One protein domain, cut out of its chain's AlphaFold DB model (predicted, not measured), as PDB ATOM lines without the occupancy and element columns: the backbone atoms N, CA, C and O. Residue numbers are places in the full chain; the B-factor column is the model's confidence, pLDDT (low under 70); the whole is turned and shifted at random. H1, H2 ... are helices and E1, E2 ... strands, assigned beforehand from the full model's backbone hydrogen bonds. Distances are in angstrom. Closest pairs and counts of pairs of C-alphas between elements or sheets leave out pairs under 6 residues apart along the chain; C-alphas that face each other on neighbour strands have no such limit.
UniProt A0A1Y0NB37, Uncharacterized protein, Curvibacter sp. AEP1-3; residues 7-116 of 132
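What this domain is: This is residues 7 to 116 of the 132 residues of an uncharacterized protein of Curvibacter sp. AEP1-3 (UniProt A0A1Y0NB37). A group of three helices makes one end of a long, flat model, and a small hairpin of two strands, E1 and E2, with part of a long loop makes the other. The long helix H1 runs from the strand hairpin's end to the far end, H3 crosses its second half at a steep angle, and H2 makes a helical hairpin with H3. The printed part has 110 residues, in which the named elements follow as E1, E2, H1, H2, H3; the sheet has the order E1 - E2 and is antiparallel, and the class is mostly helix. The whole is loose, with a radius of gyration of the C-alphas of 16.8 A and spans of 51 by 33 by 17 A.

Where its parts are: Residues 7 to 33 hold no named element, and their C-alphas lie 7 to 31 A from the mean of all C-alphas. E1, residues 34 to 37, begins at C-alpha 34 (-6.653, -49.652, 45.006). E2 is residues 40 to 43. H1, residues 48 to 71, is 34.7 A long from first to last C-alpha and begins at C-alpha 48 (3.459, -57.145, 43.607). H2, residues 77 to 93, is 24.3 A long. H3, residues 99 to 115, is 24.8 A long and ends at C-alpha 115 (31.216, -55.341, 39.823).

How they stand to each other: E1 and E2 form a hairpin, antiparallel at 144 degrees between their directions; N 35 and O 42, at 2.8 A, and N 42 and O 35, at 2.9 A, are within hydrogen-bond range. E1 and H1 are only just apart, their closest C-alphas being 8.1 A from each other. H1, with residues 58 to 66 alone, touches H3 at a steep tilt of 54 degrees, the same way; the closest C-alphas are those of Ala 62 and Val 105, 5.3 A apart. H3, with residues 99 to 106 alone, touches H2 at a shallow tilt of 30 degrees, opposite ways; the closest C-alphas are those of Ser 88 and Ala 102, 5.5 A apart. H2 and H3 form a helical hairpin. H1 and H2 are close but not clearly touching, with the C-alphas of Val 69 and Leu 80 closest at 7.6 A. E1 and E2 are apart from H2 and H3. In H1 and H2 every O i to N i+4 pair is within hydrogen-bond range; in H3 it is 12 of 13.

The domain as a whole: The two C-alphas farthest apart are those of Gly 27 and Ser 75, at 53.4 A. The printed part runs from residue 7 to residue 116 with no cut. The links E1 to E2, E2 to H1, H1 to H2 and H2 to H3 are tight. The mean pLDDT of the printed part is 87.3, and the model's confidence is under 70 at residues 22 to 26, residues 28 to 32 and residue 116.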
ATOM      1  N   SER A   7       7.439 -59.451  52.408       84.94
ATOM      2  CA  SER A   7       7.074 -60.822  52.026       84.94
ATOM      3  C   SER A   7       6.260 -60.882  50.726       84.94
ATOM      4  O   SER A   7       6.208 -61.924  50.080       84.94
ATOM      5  N   ASN A   8       5.630 -59.770  50.332       83.94
ATOM      6  CA  ASN A   8       4.820 -59.681  49.116       83.94
ATOM      7  C   ASN A   8       5.643 -59.413  47.839       83.94
ATOM      8  O   ASN A   8       5.070 -59.451  46.755       83.94
ATOM      9  N   TYR A   9       6.955 -59.161  47.947       88.88
ATOM     10  CA  TYR A   9       7.812 -58.745  46.826       88.88
ATOM     11  C   TYR A   9       9.070 -59.626  46.713       88.88
ATOM     12  O   TYR A   9      10.188 -59.147  46.928       88.88
ATOM     13  N   PRO A  10       8.926 -60.934  46.429       87.25
ATOM     14  CA  PRO A  10      10.077 -61.819  46.289       87.25
ATOM     15  C   PRO A  10      10.958 -61.382  45.109       87.25
ATOM     16  O   PRO A  10      10.452 -61.111  44.027       87.25
ATOM     17  N   GLY A  11      12.277 -61.333  45.309       87.62
ATOM     18  CA  GLY A  11      13.242 -60.952  44.266       87.62
ATOM     19  C   GLY A  11      13.501 -59.448  44.133       87.62
ATOM     20  O   GLY A  11      14.469 -59.067  43.480       87.62
ATOM     21  N   ILE A  12      12.715 -58.600  44.802       91.12
ATOM     22  CA  ILE A  12      12.937 -57.152  44.843       91.12
ATOM     23  C   ILE A  12      13.895 -56.800  45.991       91.12
ATOM     24  O   ILE A  12      13.629 -57.181  47.135       91.12
ATOM     25  N   PRO A  13      14.984 -56.049  45.739       91.25
ATOM     26  CA  PRO A  13      15.892 -55.598  46.790       91.25
ATOM     27  C   PRO A  13      15.184 -54.804  47.898       91.25
ATOM     28  O   PRO A  13      14.291 -53.992  47.643       91.25
ATOM     29  N   GLU A  14      15.614 -54.986  49.151       88.88
ATOM     30  CA  GLU A  14      15.011 -54.306  50.311       88.88
ATOM     31  C   GLU A  14      15.162 -52.781  50.290       88.88
ATOM     32  O   GLU A  14      14.413 -52.071  50.963       88.88
ATOM     33  N   ASP A  15      16.126 -52.264  49.534       89.75
ATOM     34  CA  ASP A  15      16.352 -50.835  49.363       89.75
ATOM     35  C   ASP A  15      15.571 -50.238  48.183       89.75
ATOM     36  O   ASP A  15      15.569 -49.016  48.030       89.75
ATOM     37  N   PHE A  16      14.883 -51.064  47.381       91.69
ATOM     38  CA  PHE A  16      14.037 -50.579  46.296       91.69
ATOM     39  C   PHE A  16      12.822 -49.823  46.868       91.69
ATOM     40  O   PHE A  16      12.128 -50.348  47.764       91.69
ATOM     41  N   PRO A  17      12.564 -48.591  46.393       91.44
ATOM     42  CA  PRO A  17      11.471 -47.760  46.879       91.44
ATOM     43  C   PRO A  17      10.115 -48.264  46.377       91.44
ATOM     44  O   PRO A  17       9.812 -48.185  45.198       91.44
ATOM     45  N   ILE A  18       9.258 -48.714  47.295       90.06
ATOM     46  CA  ILE A  18       7.859 -49.048  46.997       90.06
ATOM     47  C   ILE A  18       6.989 -47.905  47.513       90.06
ATOM     48  O   ILE A  18       6.978 -47.629  48.716       90.06
ATOM     49  N   GLU A  19       6.281 -47.220  46.617       85.88
ATOM     50  CA  GLU A  19       5.522 -46.012  46.950       85.88
ATOM     51  C   GLU A  19       4.136 -46.034  46.312       85.88
ATOM     52  O   GLU A  19       3.989 -46.241  45.111       85.88
ATOM     53  N   ALA A  20       3.111 -45.780  47.127       84.00
ATOM     54  CA  ALA A  20       1.752 -45.647  46.628       84.00
ATOM     55  C   ALA A  20       1.609 -44.372  45.790       84.00
ATOM     56  O   ALA A  20       1.994 -43.285  46.227       84.00
ATOM     57  N   LEU A  21       1.009 -44.501  44.611       77.62
ATOM     58  CA  LEU A  21       0.748 -43.381  43.721       77.62
ATOM     59  C   LEU A  21      -0.478 -42.599  44.214       77.62
ATOM     60  O   LEU A  21      -1.579 -43.159  44.293       77.62
ATOM     61  N   PRO A  22      -0.330 -41.302  44.546       69.19
ATOM     62  CA  PRO A  22      -1.473 -40.479  44.893       69.19
ATOM     63  C   PRO A  22      -2.354 -40.299  43.658       69.19
ATOM     64  O   PRO A  22      -1.878 -39.951  42.578       69.19
ATOM     65  N   PHE A  23      -3.658 -40.508  43.820       65.31
ATOM     66  CA  PHE A  23      -4.629 -40.313  42.753       65.31
ATOM     67  C   PHE A  23      -5.726 -39.362  43.222       65.31
ATOM     68  O   PHE A  23      -6.307 -39.543  44.293       65.31
ATOM     69  N   ALA A  24      -6.013 -38.342  42.415       65.31
ATOM     70  CA  ALA A  24      -7.089 -37.394  42.659       65.31
ATOM     71  C   ALA A  24      -7.953 -37.284  41.403       65.31
ATOM     72  O   ALA A  24      -7.456 -36.997  40.317       65.31
ATOM     73  N   LEU A  25      -9.258 -37.503  41.560       64.25
ATOM     74  CA  LEU A  25     -10.238 -37.237  40.512       64.25
ATOM     75  C   LEU A  25     -10.816 -35.831  40.720       64.25
ATOM     76  O   LEU A  25     -11.268 -35.538  41.833       64.25
ATOM     77  N   PRO A  26     -10.842 -34.963  39.690       61.78
ATOM     78  CA  PRO A  26     -11.444 -33.638  39.802       61.78
ATOM     79  C   PRO A  26     -12.904 -33.714  40.277       61.78
ATOM     80  O   PRO A  26     -13.697 -34.489  39.746       61.78
ATOM     81  N   GLY A  27     -13.266 -32.899  41.273       75.75
ATOM     82  CA  GLY A  27     -14.648 -32.769  41.758       75.75
ATOM     83  C   GLY A  27     -15.106 -33.793  42.807       75.75
ATOM     84  O   GLY A  27     -16.288 -33.811  43.140       75.75
ATOM     85  N   ALA A  28     -14.214 -34.625  43.358       61.50
ATOM     86  CA  ALA A  28     -14.544 -35.569  44.431       61.50
ATOM     87  C   ALA A  28     -13.563 -35.480  45.619       61.50
ATOM     88  O   ALA A  28     -12.415 -35.074  45.453       61.50
ATOM     89  N   GLN A  29     -14.012 -35.882  46.820       61.12
ATOM     90  CA  GLN A  29     -13.130 -36.137  47.974       61.12
ATOM     91  C   GLN A  29     -12.011 -37.125  47.604       61.12
ATOM     92  O   GLN A  29     -12.173 -37.919  46.675       61.12
ATOM     93  N   LEU A  30     -10.908 -37.101  48.365       59.09
ATOM     94  CA  LEU A  30      -9.811 -38.066  48.260       59.09
ATOM     95  C   LEU A  30     -10.373 -39.497  48.212       59.09
ATOM     96  O   LEU A  30     -10.892 -40.003  49.206       59.09
ATOM     97  N   LYS A  31     -10.297 -40.134  47.044       65.00
ATOM     98  CA  LYS A  31     -10.710 -41.524  46.848       65.00
ATOM     99  C   LYS A  31      -9.469 -42.395  46.942       65.00
ATOM    100  O   LYS A  31      -8.504 -42.173  46.216       65.00
ATOM    101  N   LEU A  32      -9.502 -43.374  47.842       68.50
ATOM    102  CA  LEU A  32      -8.466 -44.396  47.929       68.50
ATOM    103  C   LEU A  32      -8.431 -45.166  46.598       68.50
ATOM    104  O   LEU A  32      -9.425 -45.789  46.225       68.50
ATOM    105  N   SER A  33      -7.310 -45.088  45.879       77.00
ATOM    106  CA  SER A  33      -7.083 -45.860  44.655       77.00
ATOM    107  C   SER A  33      -6.443 -47.193  45.032       77.00
ATOM    108  O   SER A  33      -5.384 -47.208  45.667       77.00
ATOM    109  N   VAL A  34      -7.122 -48.296  44.708       84.81
ATOM    110  CA  VAL A  34      -6.653 -49.652  45.006       84.81
ATOM    111  C   VAL A  34      -6.706 -50.541  43.774       84.81
ATOM    112  O   VAL A  34      -7.639 -50.465  42.975       84.81
ATOM    113  N   VAL A  35      -5.727 -51.431  43.673       83.94
ATOM    114  CA  VAL A  35      -5.643 -52.483  42.660       83.94
ATOM    115  C   VAL A  35      -5.885 -53.825  43.346       83.94
ATOM    116  O   VAL A  35      -5.323 -54.106  44.407       83.94
ATOM    117  N   LYS A  36      -6.754 -54.659  42.765       87.88
ATOM    118  CA  LYS A  36      -7.001 -56.023  43.248       87.88
ATOM    119  C   LYS A  36      -6.029 -56.984  42.566       87.88
ATOM    120  O   LYS A  36      -6.032 -57.073  41.343       87.88
ATOM    121  N   GLN A  37      -5.270 -57.747  43.348       86.38
ATOM    122  CA  GLN A  37      -4.435 -58.839  42.845       86.38
ATOM    123  C   GLN A  37      -4.684 -60.095  43.690       86.38
ATOM    124  O   GLN A  37      -4.405 -60.130  44.892       86.38
ATOM    125  N   GLY A  38      -5.265 -61.122  43.063       85.38
ATOM    126  CA  GLY A  38      -5.800 -62.285  43.776       85.38
ATOM    127  C   GLY A  38      -6.905 -61.880  44.760       85.38
ATOM    128  O   GLY A  38      -7.814 -61.133  44.405       85.38
ATOM    129  N   GLU A  39      -6.799 -62.332  46.009       87.12
ATOM    130  CA  GLU A  39      -7.747 -62.023  47.095       87.12
ATOM    131  C   GLU A  39      -7.380 -60.757  47.895       87.12
ATOM    132  O   GLU A  39      -8.026 -60.438  48.893       87.12
ATOM    133  N   ARG A  40      -6.333 -60.024  47.490       86.81
ATOM    134  CA  ARG A  40      -5.813 -58.857  48.218       86.81
ATOM    135  C   ARG A  40      -5.990 -57.568  47.422       86.81
ATOM    136  O   ARG A  40      -5.977 -57.568  46.192       86.81
ATOM    137  N   PHE A  41      -6.128 -56.465  48.152       86.81
ATOM    138  CA  PHE A  41      -6.159 -55.113  47.604       86.81
ATOM    139  C   PHE A  41      -4.895 -54.374  48.026       86.81
ATOM    140  O   PHE A  41      -4.554 -54.353  49.208       86.81
ATOM    141  N   TYR A  42      -4.230 -53.762  47.058       86.38
ATOM    142  CA  TYR A  42      -3.018 -52.974  47.243       86.38
ATOM    143  C   TYR A  42      -3.312 -51.525  46.884       86.38
ATOM    144  O   TYR A  42      -4.182 -51.261  46.055       86.38
ATOM    145  N   ALA A  43      -2.593 -50.577  47.481       87.19
ATOM    146  CA  ALA A  43      -2.609 -49.217  46.959       87.19
ATOM    147  C   ALA A  43      -1.976 -49.219  45.558       87.19
ATOM    148  O   ALA A  43      -1.031 -49.970  45.310       87.19
ATOM    149  N   THR A  44      -2.483 -48.398  44.647       87.19
ATOM    150  CA  THR A  44      -1.934 -48.291  43.285       87.19
ATOM    151  C   THR A  44      -0.438 -47.966  43.320       87.19
ATOM    152  O   THR A  44      -0.020 -47.095  44.086       87.19
ATOM    153  N   GLY A  45       0.369 -48.673  42.528       85.44
ATOM    154  CA  GLY A  45       1.836 -48.596  42.561       85.44
ATOM    155  C   GLY A  45       2.502 -49.436  43.658       85.44
ATOM    156  O   GLY A  45       3.715 -49.376  43.827       85.44
ATOM    157  N   THR A  46       1.732 -50.217  44.425       90.00
ATOM    158  CA  THR A  46       2.268 -51.106  45.475       90.00
ATOM    159  C   THR A  46       1.855 -52.561  45.306       90.00
ATOM    160  O   THR A  46       2.202 -53.385  46.153       90.00
ATOM    161  N   SER A  47       1.112 -52.916  44.253       90.94
ATOM    162  CA  SER A  47       0.838 -54.331  44.003       90.94
ATOM    163  C   SER A  47       2.130 -55.064  43.605       90.94
ATOM    164  O   SER A  47       2.989 -54.470  42.950       90.94
ATOM    165  N   PRO A  48       2.301 -56.340  43.989       90.56
ATOM    166  CA  PRO A  48       3.459 -57.145  43.607       90.56
ATOM    167  C   PRO A  48       3.819 -57.086  42.120       90.56
ATOM    168  O   PRO A  48       4.997 -57.007  41.788       90.56
ATOM    169  N   GLN A  49       2.819 -57.090  41.231       90.25
ATOM    170  CA  GLN A  49       3.062 -56.993  39.791       90.25
ATOM    171  C   GLN A  49       3.567 -55.603  39.380       90.25
ATOM    172  O   GLN A  49       4.586 -55.522  38.705       90.25
ATOM    173  N   GLU A  50       2.902 -54.525  39.810       91.56
ATOM    174  CA  GLU A  50       3.340 -53.156  39.490       91.56
ATOM    175  C   GLU A  50       4.767 -52.900  39.988       91.56
ATOM    176  O   GLU A  50       5.578 -52.321  39.276       91.56
ATOM    177  N   VAL A  51       5.089 -53.363  41.201       92.81
ATOM    178  CA  VAL A  51       6.429 -53.208  41.783       92.81
ATOM    179  C   VAL A  51       7.477 -53.999  40.999       92.81
ATOM    180  O   VAL A  51       8.590 -53.510  40.829       92.81
ATOM    181  N   GLN A  52       7.141 -55.195  40.513       93.12
ATOM    182  CA  GLN A  52       8.048 -55.990  39.685       93.12
ATOM    183  C   GLN A  52       8.347 -55.298  38.351       93.12
ATOM    184  O   GLN A  52       9.511 -55.157  37.984       93.12
ATOM    185  N   GLU A  53       7.314 -54.826  37.654       93.06
ATOM    186  CA  GLU A  53       7.454 -54.124  36.372       93.06
ATOM    187  C   GLU A  53       8.256 -52.818  36.523       93.06
ATOM    188  O   GLU A  53       9.113 -52.492  35.695       93.06
ATOM    189  N   ASP A  54       8.019 -52.083  37.610       93.81
ATOM    190  CA  ASP A  54       8.739 -50.852  37.940       93.81
ATOM    191  C   ASP A  54      10.209 -51.135  38.282       93.81
ATOM    192  O   ASP A  54      11.107 -50.450  37.792       93.81
ATOM    193  N   TYR A  55      10.482 -52.193  39.052       94.94
ATOM    194  CA  TYR A  55      11.844 -52.637  39.344       94.94
ATOM    195  C   TYR A  55      12.616 -53.020  38.081       94.94
ATOM    196  O   TYR A  55      13.741 -52.553  37.898       94.94
ATOM    197  N   GLU A  56      12.022 -53.822  37.197       95.19
ATOM    198  CA  GLU A  56      12.647 -54.216  35.929       95.19
ATOM    199  C   GLU A  56      12.947 -52.995  35.055       95.19
ATOM    200  O   GLU A  56      14.047 -52.875  34.514       95.19
ATOM    201  N   SER A  57      12.015 -52.042  34.993       94.75
ATOM    202  CA  SER A  57      12.184 -50.792  34.247       94.75
ATOM    203  C   SER A  57      13.319 -49.929  34.811       94.75
ATOM    204  O   SER A  57      14.139 -49.396  34.061       94.75
ATOM    205  N   MET A  58      13.403 -49.795  36.139       95.88
ATOM    206  CA  MET A  58      14.480 -49.037  36.785       95.88
ATOM    207  C   MET A  58      15.837 -49.739  36.665       95.88
ATOM    208  O   MET A  58      16.867 -49.072  36.552       95.88
ATOM    209  N   LEU A  59      15.857 -51.072  36.686       95.69
ATOM    210  CA  LEU A  59      17.072 -51.853  36.486       95.69
ATOM    211  C   LEU A  59      17.589 -51.720  35.048       95.69
ATOM    212  O   LEU A  59      18.787 -51.520  34.848       95.69
ATOM    213  N   ASP A  60      16.701 -51.777  34.056       96.12
ATOM    214  CA  ASP A  60      17.059 -51.526  32.658       96.12
ATOM    215  C   ASP A  60      17.638 -50.116  32.479       96.12
ATOM    216  O   ASP A  60      18.723 -49.956  31.919       96.12
ATOM    217  N   LEU A  61      17.000 -49.100  33.069       94.69
ATOM    218  CA  LEU A  61      17.518 -47.733  33.056       94.69
ATOM    219  C   LEU A  61      18.916 -47.634  33.688       94.69
ATOM    220  O   LEU A  61      19.798 -46.977  33.134       94.69
ATOM    221  N   ALA A  62      19.156 -48.309  34.817       95.38
ATOM    222  CA  ALA A  62      20.481 -48.360  35.430       95.38
ATOM    223  C   ALA A  62      21.525 -48.976  34.480       95.38
ATOM    224  O   ALA A  62      22.612 -48.419  34.318       95.38
ATOM    225  N   ASN A  63      21.187 -50.071  33.795       95.00
ATOM    226  CA  ASN A  63      22.071 -50.699  32.809       95.00
ATOM    227  C   ASN A  63      22.372 -49.778  31.618       95.00
ATOM    228  O   ASN A  63      23.518 -49.707  31.167       95.00
ATOM    229  N   GLN A  64      21.381 -49.027  31.130       94.00
ATOM    230  CA  GLN A  64      21.584 -48.046  30.061       94.00
ATOM    231  C   GLN A  64      22.563 -46.939  30.484       94.00
ATOM    232  O   GLN A  64      23.465 -46.583  29.722       94.00
ATOM    233  N   VAL A  65      22.441 -46.432  31.716       93.38
ATOM    234  CA  VAL A  65      23.376 -45.431  32.255       93.38
ATOM    235  C   VAL A  65      24.787 -46.012  32.375       93.38
ATOM    236  O   VAL A  65      25.746 -45.349  31.983       93.38
ATOM    237  N   VAL A  66      24.937 -47.253  32.850       93.44
ATOM    238  CA  VAL A  66      26.236 -47.951  32.910       93.44
ATOM    239  C   VAL A  66      26.873 -48.044  31.520       93.44
ATOM    240  O   VAL A  66      28.036 -47.672  31.347       93.44
ATOM    241  N   ALA A  67      26.111 -48.473  30.511       92.00
ATOM    242  CA  ALA A  67      26.594 -48.566  29.136       92.00
ATOM    243  C   ALA A  67      27.062 -47.203  28.597       92.00
ATOM    244  O   ALA A  67      28.118 -47.107  27.968       92.00
ATOM    245  N   TYR A  68      26.321 -46.134  28.897       91.75
ATOM    246  CA  TYR A  68      26.691 -44.777  28.504       91.75
ATOM    247  C   TYR A  68      27.953 -44.272  29.217       91.75
ATOM    248  O   TYR A  68      28.824 -43.677  28.581       91.75
ATOM    249  N   VAL A  69      28.093 -44.545  30.519       91.12
ATOM    250  CA  VAL A  69      29.295 -44.216  31.305       91.12
ATOM    251  C   VAL A  69      30.536 -44.873  30.698       91.12
ATOM    252  O   VAL A  69      31.550 -44.197  30.511       91.12
ATOM    253  N   HIS A  70      30.448 -46.157  30.332       88.62
ATOM    254  CA  HIS A  70      31.532 -46.865  29.646       88.62
ATOM    255  C   HIS A  70      31.843 -46.261  28.275       88.62
ATOM    256  O   HIS A  70      33.009 -46.063  27.944       88.62
ATOM    257  N   GLN A  71      30.819 -45.917  27.488       89.75
ATOM    258  CA  GLN A  71      31.005 -45.294  26.175       89.75
ATOM    259  C   GLN A  71      31.690 -43.921  26.265       89.75
ATOM    260  O   GLN A  71      32.441 -43.539  25.366       89.75
ATOM    261  N   LYS A  72      31.414 -43.160  27.326       86.75
ATOM    262  CA  LYS A  72      31.971 -41.822  27.558       86.75
ATOM    263  C   LYS A  72      33.335 -41.822  28.245       86.75
ATOM    264  O   LYS A  72      33.887 -40.738  28.414       86.75
ATOM    265  N   ASP A  73      33.852 -42.991  28.621       83.62
ATOM    266  CA  ASP A  73      35.116 -43.152  29.345       83.62
ATOM    267  C   ASP A  73      35.220 -42.214  30.564       83.62
ATOM    268  O   ASP A  73      36.208 -41.510  30.783       83.62
ATOM    269  N   LEU A  74      34.149 -42.164  31.370       83.25
ATOM    270  CA  LEU A  74      34.132 -41.405  32.626       83.25
ATOM    271  C   LEU A  74      34.941 -42.157  33.694       83.25
ATOM    272  O   LEU A  74      34.402 -42.716  34.646       83.25
ATOM    273  N   SER A  75      36.256 -42.179  33.501       74.75
ATOM    274  CA  SER A  75      37.207 -42.964  34.289       74.75
ATOM    275  C   SER A  75      37.569 -42.328  35.637       74.75
ATOM    276  O   SER A  75      38.075 -43.010  36.531       74.75
ATOM    277  N   THR A  76      37.312 -41.029  35.830       85.12
ATOM    278  CA  THR A  76      37.557 -40.367  37.120       85.12
ATOM    279  C   THR A  76      36.310 -40.390  37.995       85.12
ATOM    280  O   THR A  76      35.197 -40.104  37.552       85.12
ATOM    281  N   LYS A  77      36.507 -40.680  39.286       85.56
ATOM    282  CA  LYS A  77      35.424 -40.710  40.277       85.56
ATOM    283  C   LYS A  77      34.647 -39.390  40.329       85.56
ATOM    284  O   LYS A  77      33.429 -39.405  40.423       85.56
ATOM    285  N   GLU A  78      35.348 -38.262  40.237       88.56
ATOM    286  CA  GLU A  78      34.753 -36.922  40.284       88.56
ATOM    287  C   GLU A  78      33.869 -36.638  39.065       88.56
ATOM    288  O   GLU A  78      32.759 -36.137  39.226       88.56
ATOM    289  N   ALA A  79      34.321 -37.001  37.856       87.62
ATOM    290  CA  ALA A  79      33.523 -36.834  36.642       87.62
ATOM    291  C   ALA A  79      32.298 -37.754  36.648       87.62
ATOM    292  O   ALA A  79      31.208 -37.322  36.275       87.62
ATOM    293  N   LEU A  80      32.459 -38.994  37.123       89.75
ATOM    294  CA  LEU A  80      31.355 -39.933  37.288       89.75
ATOM    295  C   LEU A  80      30.324 -39.411  38.295       89.75
ATOM    296  O   LEU A  80      29.140 -39.365  37.982       89.75
ATOM    297  N   ASP A  81      30.748 -38.985  39.485       90.75
ATOM    298  CA  ASP A  81      29.826 -38.479  40.504       90.75
ATOM    299  C   ASP A  81      29.117 -37.194  40.042       90.75
ATOM    300  O   ASP A  81      27.912 -37.053  40.259       90.75
ATOM    301  N   ALA A  82      29.817 -36.283  39.355       92.06
ATOM    302  CA  ALA A  82      29.202 -35.096  38.761       92.06
ATOM    303  C   ALA A  82      28.148 -35.465  37.704       92.06
ATOM    304  O   ALA A  82      27.041 -34.923  37.727       92.06
ATOM    305  N   PHE A  83      28.465 -36.424  36.827       93.19
ATOM    306  CA  PHE A  83      27.541 -36.925  35.814       93.19
ATOM    307  C   PHE A  83      26.303 -37.577  36.441       93.19
ATOM    308  O   PHE A  83      25.190 -37.192  36.104       93.19
ATOM    309  N   LEU A  84      26.470 -38.501  37.391       93.12
ATOM    310  CA  LEU A  84      25.344 -39.187  38.038       93.12
ATOM    311  C   LEU A  84      24.439 -38.218  38.811       93.12
ATOM    312  O   LEU A  84      23.220 -38.376  38.817       93.12
ATOM    313  N   ASN A  85      25.011 -37.190  39.445       93.25
ATOM    314  CA  ASN A  85      24.219 -36.159  40.115       93.25
ATOM    315  C   ASN A  85      23.393 -35.343  39.112       93.25
ATOM    316  O   ASN A  85      22.206 -35.115  39.342       93.25
ATOM    317  N   GLN A  86      23.999 -34.937  37.994       92.88
ATOM    318  CA  GLN A  86      23.287 -34.237  36.928       92.88
ATOM    319  C   GLN A  86      22.192 -35.120  36.319       92.88
ATOM    320  O   GLN A  86      21.057 -34.672  36.168       92.88
ATOM    321  N   GLU A  87      22.506 -36.376  36.018       92.50
ATOM    322  CA  GLU A  87      21.566 -37.315  35.413       92.50
ATOM    323  C   GLU A  87      20.382 -37.597  36.349       92.50
ATOM    324  O   GLU A  87      19.234 -37.589  35.912       92.50
ATOM    325  N   SER A  88      20.621 -37.718  37.659       92.88
ATOM    326  CA  SER A  88      19.551 -37.824  38.662       92.88
ATOM    327  C   SER A  88      18.596 -36.631  38.628       92.88
ATOM    328  O   SER A  88      17.377 -36.806  38.704       92.88
ATOM    329  N   MET A  89      19.121 -35.410  38.476       91.81
ATOM    330  CA  MET A  89      18.284 -34.216  38.339       91.81
ATOM    331  C   MET A  89      17.481 -34.242  37.036       91.81
ATOM    332  O   MET A  89      16.300 -33.892  37.042       91.81
ATOM    333  N   VAL A  90      18.086 -34.680  35.929       92.81
ATOM    334  CA  VAL A  90      17.404 -34.787  34.632       92.81
ATOM    335  C   VAL A  90      16.276 -35.822  34.690       92.81
ATOM    336  O   VAL A  90      15.159 -35.528  34.262       92.81
ATOM    337  N   MET A  91      16.523 -36.990  35.285       92.56
ATOM    338  CA  MET A  91      15.517 -38.027  35.545       92.56
ATOM    339  C   MET A  91      14.292 -37.479  36.279       92.56
ATOM    340  O   MET A  91      13.157 -37.723  35.866       92.56
ATOM    341  N   GLN A  92      14.517 -36.678  37.318       92.06
ATOM    342  CA  GLN A  92      13.440 -36.102  38.119       92.06
ATOM    343  C   GLN A  92      12.682 -34.990  37.383       92.06
ATOM    344  O   GLN A  92      11.453 -34.962  37.396       92.06
ATOM    345  N   MET A  93      13.402 -34.077  36.730       90.62
ATOM    346  CA  MET A  93      12.816 -32.852  36.173       90.62
ATOM    347  C   MET A  93      12.237 -33.036  34.768       90.62
ATOM    348  O   MET A  93      11.260 -32.374  34.423       90.62
ATOM    349  N   HIS A  94      12.833 -33.908  33.951       89.31
ATOM    350  CA  HIS A  94      12.477 -34.053  32.536       89.31
ATOM    351  C   HIS A  94      11.736 -35.350  32.226       89.31
ATOM    352  O   HIS A  94      10.834 -35.339  31.392       89.31
ATOM    353  N   TYR A  95      12.075 -36.445  32.906       88.38
ATOM    354  CA  TYR A  95      11.440 -37.748  32.682       88.38
ATOM    355  C   TYR A  95      10.337 -38.068  33.702       88.38
ATOM    356  O   TYR A  95       9.650 -39.077  33.567       88.38
ATOM    357  N   GLY A  96      10.142 -37.212  34.712       88.00
ATOM    358  CA  GLY A  96       9.121 -37.401  35.745       88.00
ATOM    359  C   GLY A  96       9.375 -38.617  36.642       88.00
ATOM    360  O   GLY A  96       8.444 -39.117  37.275       88.00
ATOM    361  N   ILE A  97      10.618 -39.107  36.698       90.94
ATOM    362  CA  ILE A  97      10.998 -40.224  37.565       90.94
ATOM    363  C   ILE A  97      10.941 -39.749  39.017       90.94
ATOM    364  O   ILE A  97      11.449 -38.683  39.371       90.94
ATOM    365  N   ARG A  98      10.323 -40.555  39.886       91.12
ATOM    366  CA  ARG A  98      10.188 -40.230  41.311       91.12
ATOM    367  C   ARG A  98      11.573 -40.066  41.957       91.12
ATOM    368  O   ARG A  98      12.452 -40.884  41.677       91.12
ATOM    369  N   PRO A  99      11.771 -39.109  42.886       91.50
ATOM    370  CA  PRO A  99      13.085 -38.837  43.477       91.50
ATOM    371  C   PRO A  99      13.783 -40.078  44.037       91.50
ATOM    372  O   PRO A  99      14.937 -40.341  43.715       91.50
ATOM    373  N   ARG A 100      13.056 -40.914  44.784       91.94
ATOM    374  CA  ARG A 100      13.623 -42.140  45.360       91.94
ATOM    375  C   ARG A 100      13.982 -43.199  44.322       91.94
ATOM    376  O   ARG A 100      14.926 -43.950  44.542       91.94
ATOM    377  N   HIS A 101      13.268 -43.245  43.199       93.56
ATOM    378  CA  HIS A 101      13.604 -44.143  42.091       93.56
ATOM    379  C   HIS A 101      14.880 -43.664  41.394       93.56
ATOM    380  O   HIS A 101      15.790 -44.460  41.197       93.56
ATOM    381  N   ALA A 102      15.003 -42.360  41.127       94.00
ATOM    382  CA  ALA A 102      16.222 -41.778  40.564       94.00
ATOM    383  C   ALA A 102      17.443 -41.998  41.482       94.00
ATOM    384  O   ALA A 102      18.501 -42.428  41.023       94.00
ATOM    385  N   GLU A 103      17.292 -41.778  42.792       93.38
ATOM    386  CA  GLU A 103      18.334 -42.071  43.786       93.38
ATOM    387  C   GLU A 103      18.741 -43.550  43.779       93.38
ATOM    388  O   GLU A 103      19.937 -43.865  43.803       93.38
ATOM    389  N   TRP A 104      17.760 -44.455  43.721       95.38
ATOM    390  CA  TRP A 104      18.013 -45.891  43.664       95.38
ATOM    391  C   TRP A 104      18.757 -46.280  42.382       95.38
ATOM    392  O   TRP A 104      19.772 -46.969  42.470       95.38
ATOM    393  N   VAL A 105      18.346 -45.768  41.218       95.88
ATOM    394  CA  VAL A 105      19.027 -46.000  39.932       95.88
ATOM    395  C   VAL A 105      20.495 -45.573  40.011       95.88
ATOM    396  O   VAL A 105      21.380 -46.375  39.722       95.88
ATOM    397  N   MET A 106      20.793 -44.361  40.494       94.56
ATOM    398  CA  MET A 106      22.184 -43.895  40.623       94.56
ATOM    399  C   MET A 106      23.007 -44.743  41.595       94.56
ATOM    400  O   MET A 106      24.206 -44.950  41.394       94.56
ATOM    401  N   LYS A 107      22.384 -45.240  42.668       94.00
ATOM    402  CA  LYS A 107      23.031 -46.177  43.590       94.00
ATOM    403  C   LYS A 107      23.355 -47.497  42.887       94.00
ATOM    404  O   LYS A 107      24.478 -47.972  43.037       94.00
ATOM    405  N   GLN A 108      22.424 -48.050  42.109       94.88
ATOM    406  CA  GLN A 108      22.641 -49.291  41.361       94.88
ATOM    407  C   GLN A 108      23.722 -49.144  40.294       94.88
ATOM    408  O   GLN A 108      24.598 -49.996  40.211       94.88
ATOM    409  N   VAL A 109      23.752 -48.031  39.557       94.00
ATOM    410  CA  VAL A 109      24.822 -47.744  38.585       94.00
ATOM    411  C   VAL A 109      26.201 -47.826  39.249       94.00
ATOM    412  O   VAL A 109      27.111 -48.466  38.731       94.00
ATOM    413  N   ARG A 110      26.357 -47.244  40.446       92.00
ATOM    414  CA  ARG A 110      27.617 -47.322  41.205       92.00
ATOM    415  C   ARG A 110      27.975 -48.742  41.647       92.00
ATOM    416  O   ARG A 110      29.158 -49.016  41.824       92.00
ATOM    417  N   VAL A 111      26.992 -49.605  41.899       91.94
ATOM    418  CA  VAL A 111      27.221 -51.016  42.251       91.94
ATOM    419  C   VAL A 111      27.662 -51.788  41.008       91.94
ATOM    420  O   VAL A 111      28.747 -52.360  41.012       91.94
ATOM    421  N   LEU A 112      26.911 -51.679  39.912       91.69
ATOM    422  CA  LEU A 112      27.191 -52.368  38.650       91.69
ATOM    423  C   LEU A 112      28.570 -52.008  38.071       91.69
ATOM    424  O   LEU A 112      29.306 -52.876  37.601       91.69
ATOM    425  N   LEU A 113      28.972 -50.735  38.163       89.31
ATOM    426  CA  LEU A 113      30.303 -50.294  37.732       89.31
ATOM    427  C   LEU A 113      31.436 -50.882  38.588       89.31
ATOM    428  O   LEU A 113      32.521 -51.135  38.067       89.31
ATOM    429  N   LYS A 114      31.209 -51.112  39.889       86.44
ATOM    430  CA  LYS A 114      32.202 -51.763  40.762       86.44
ATOM    431  C   LYS A 114      32.338 -53.245  40.443       86.44
ATOM    432  O   LYS A 114      33.460 -53.742  40.418       86.44
ATOM    433  N   ASP A 115      31.227 -53.914  40.158       77.12
ATOM    434  CA  ASP A 115      31.216 -55.341  39.823       77.12
ATOM    435  C   ASP A 115      31.903 -55.608  38.475       77.12
ATOM    436  O   ASP A 115      32.620 -56.595  38.315       77.12
ATOM    437  N   THR A 116      31.794 -54.666  37.536       66.19
ATOM    438  CA  THR A 116      32.495 -54.712  36.238       66.19
ATOM    439  C   THR A 116      34.011 -54.472  36.379       66.19
ATOM    440  O   THR A 116      34.789 -54.807  35.490       66.19
TER     441      THR A 116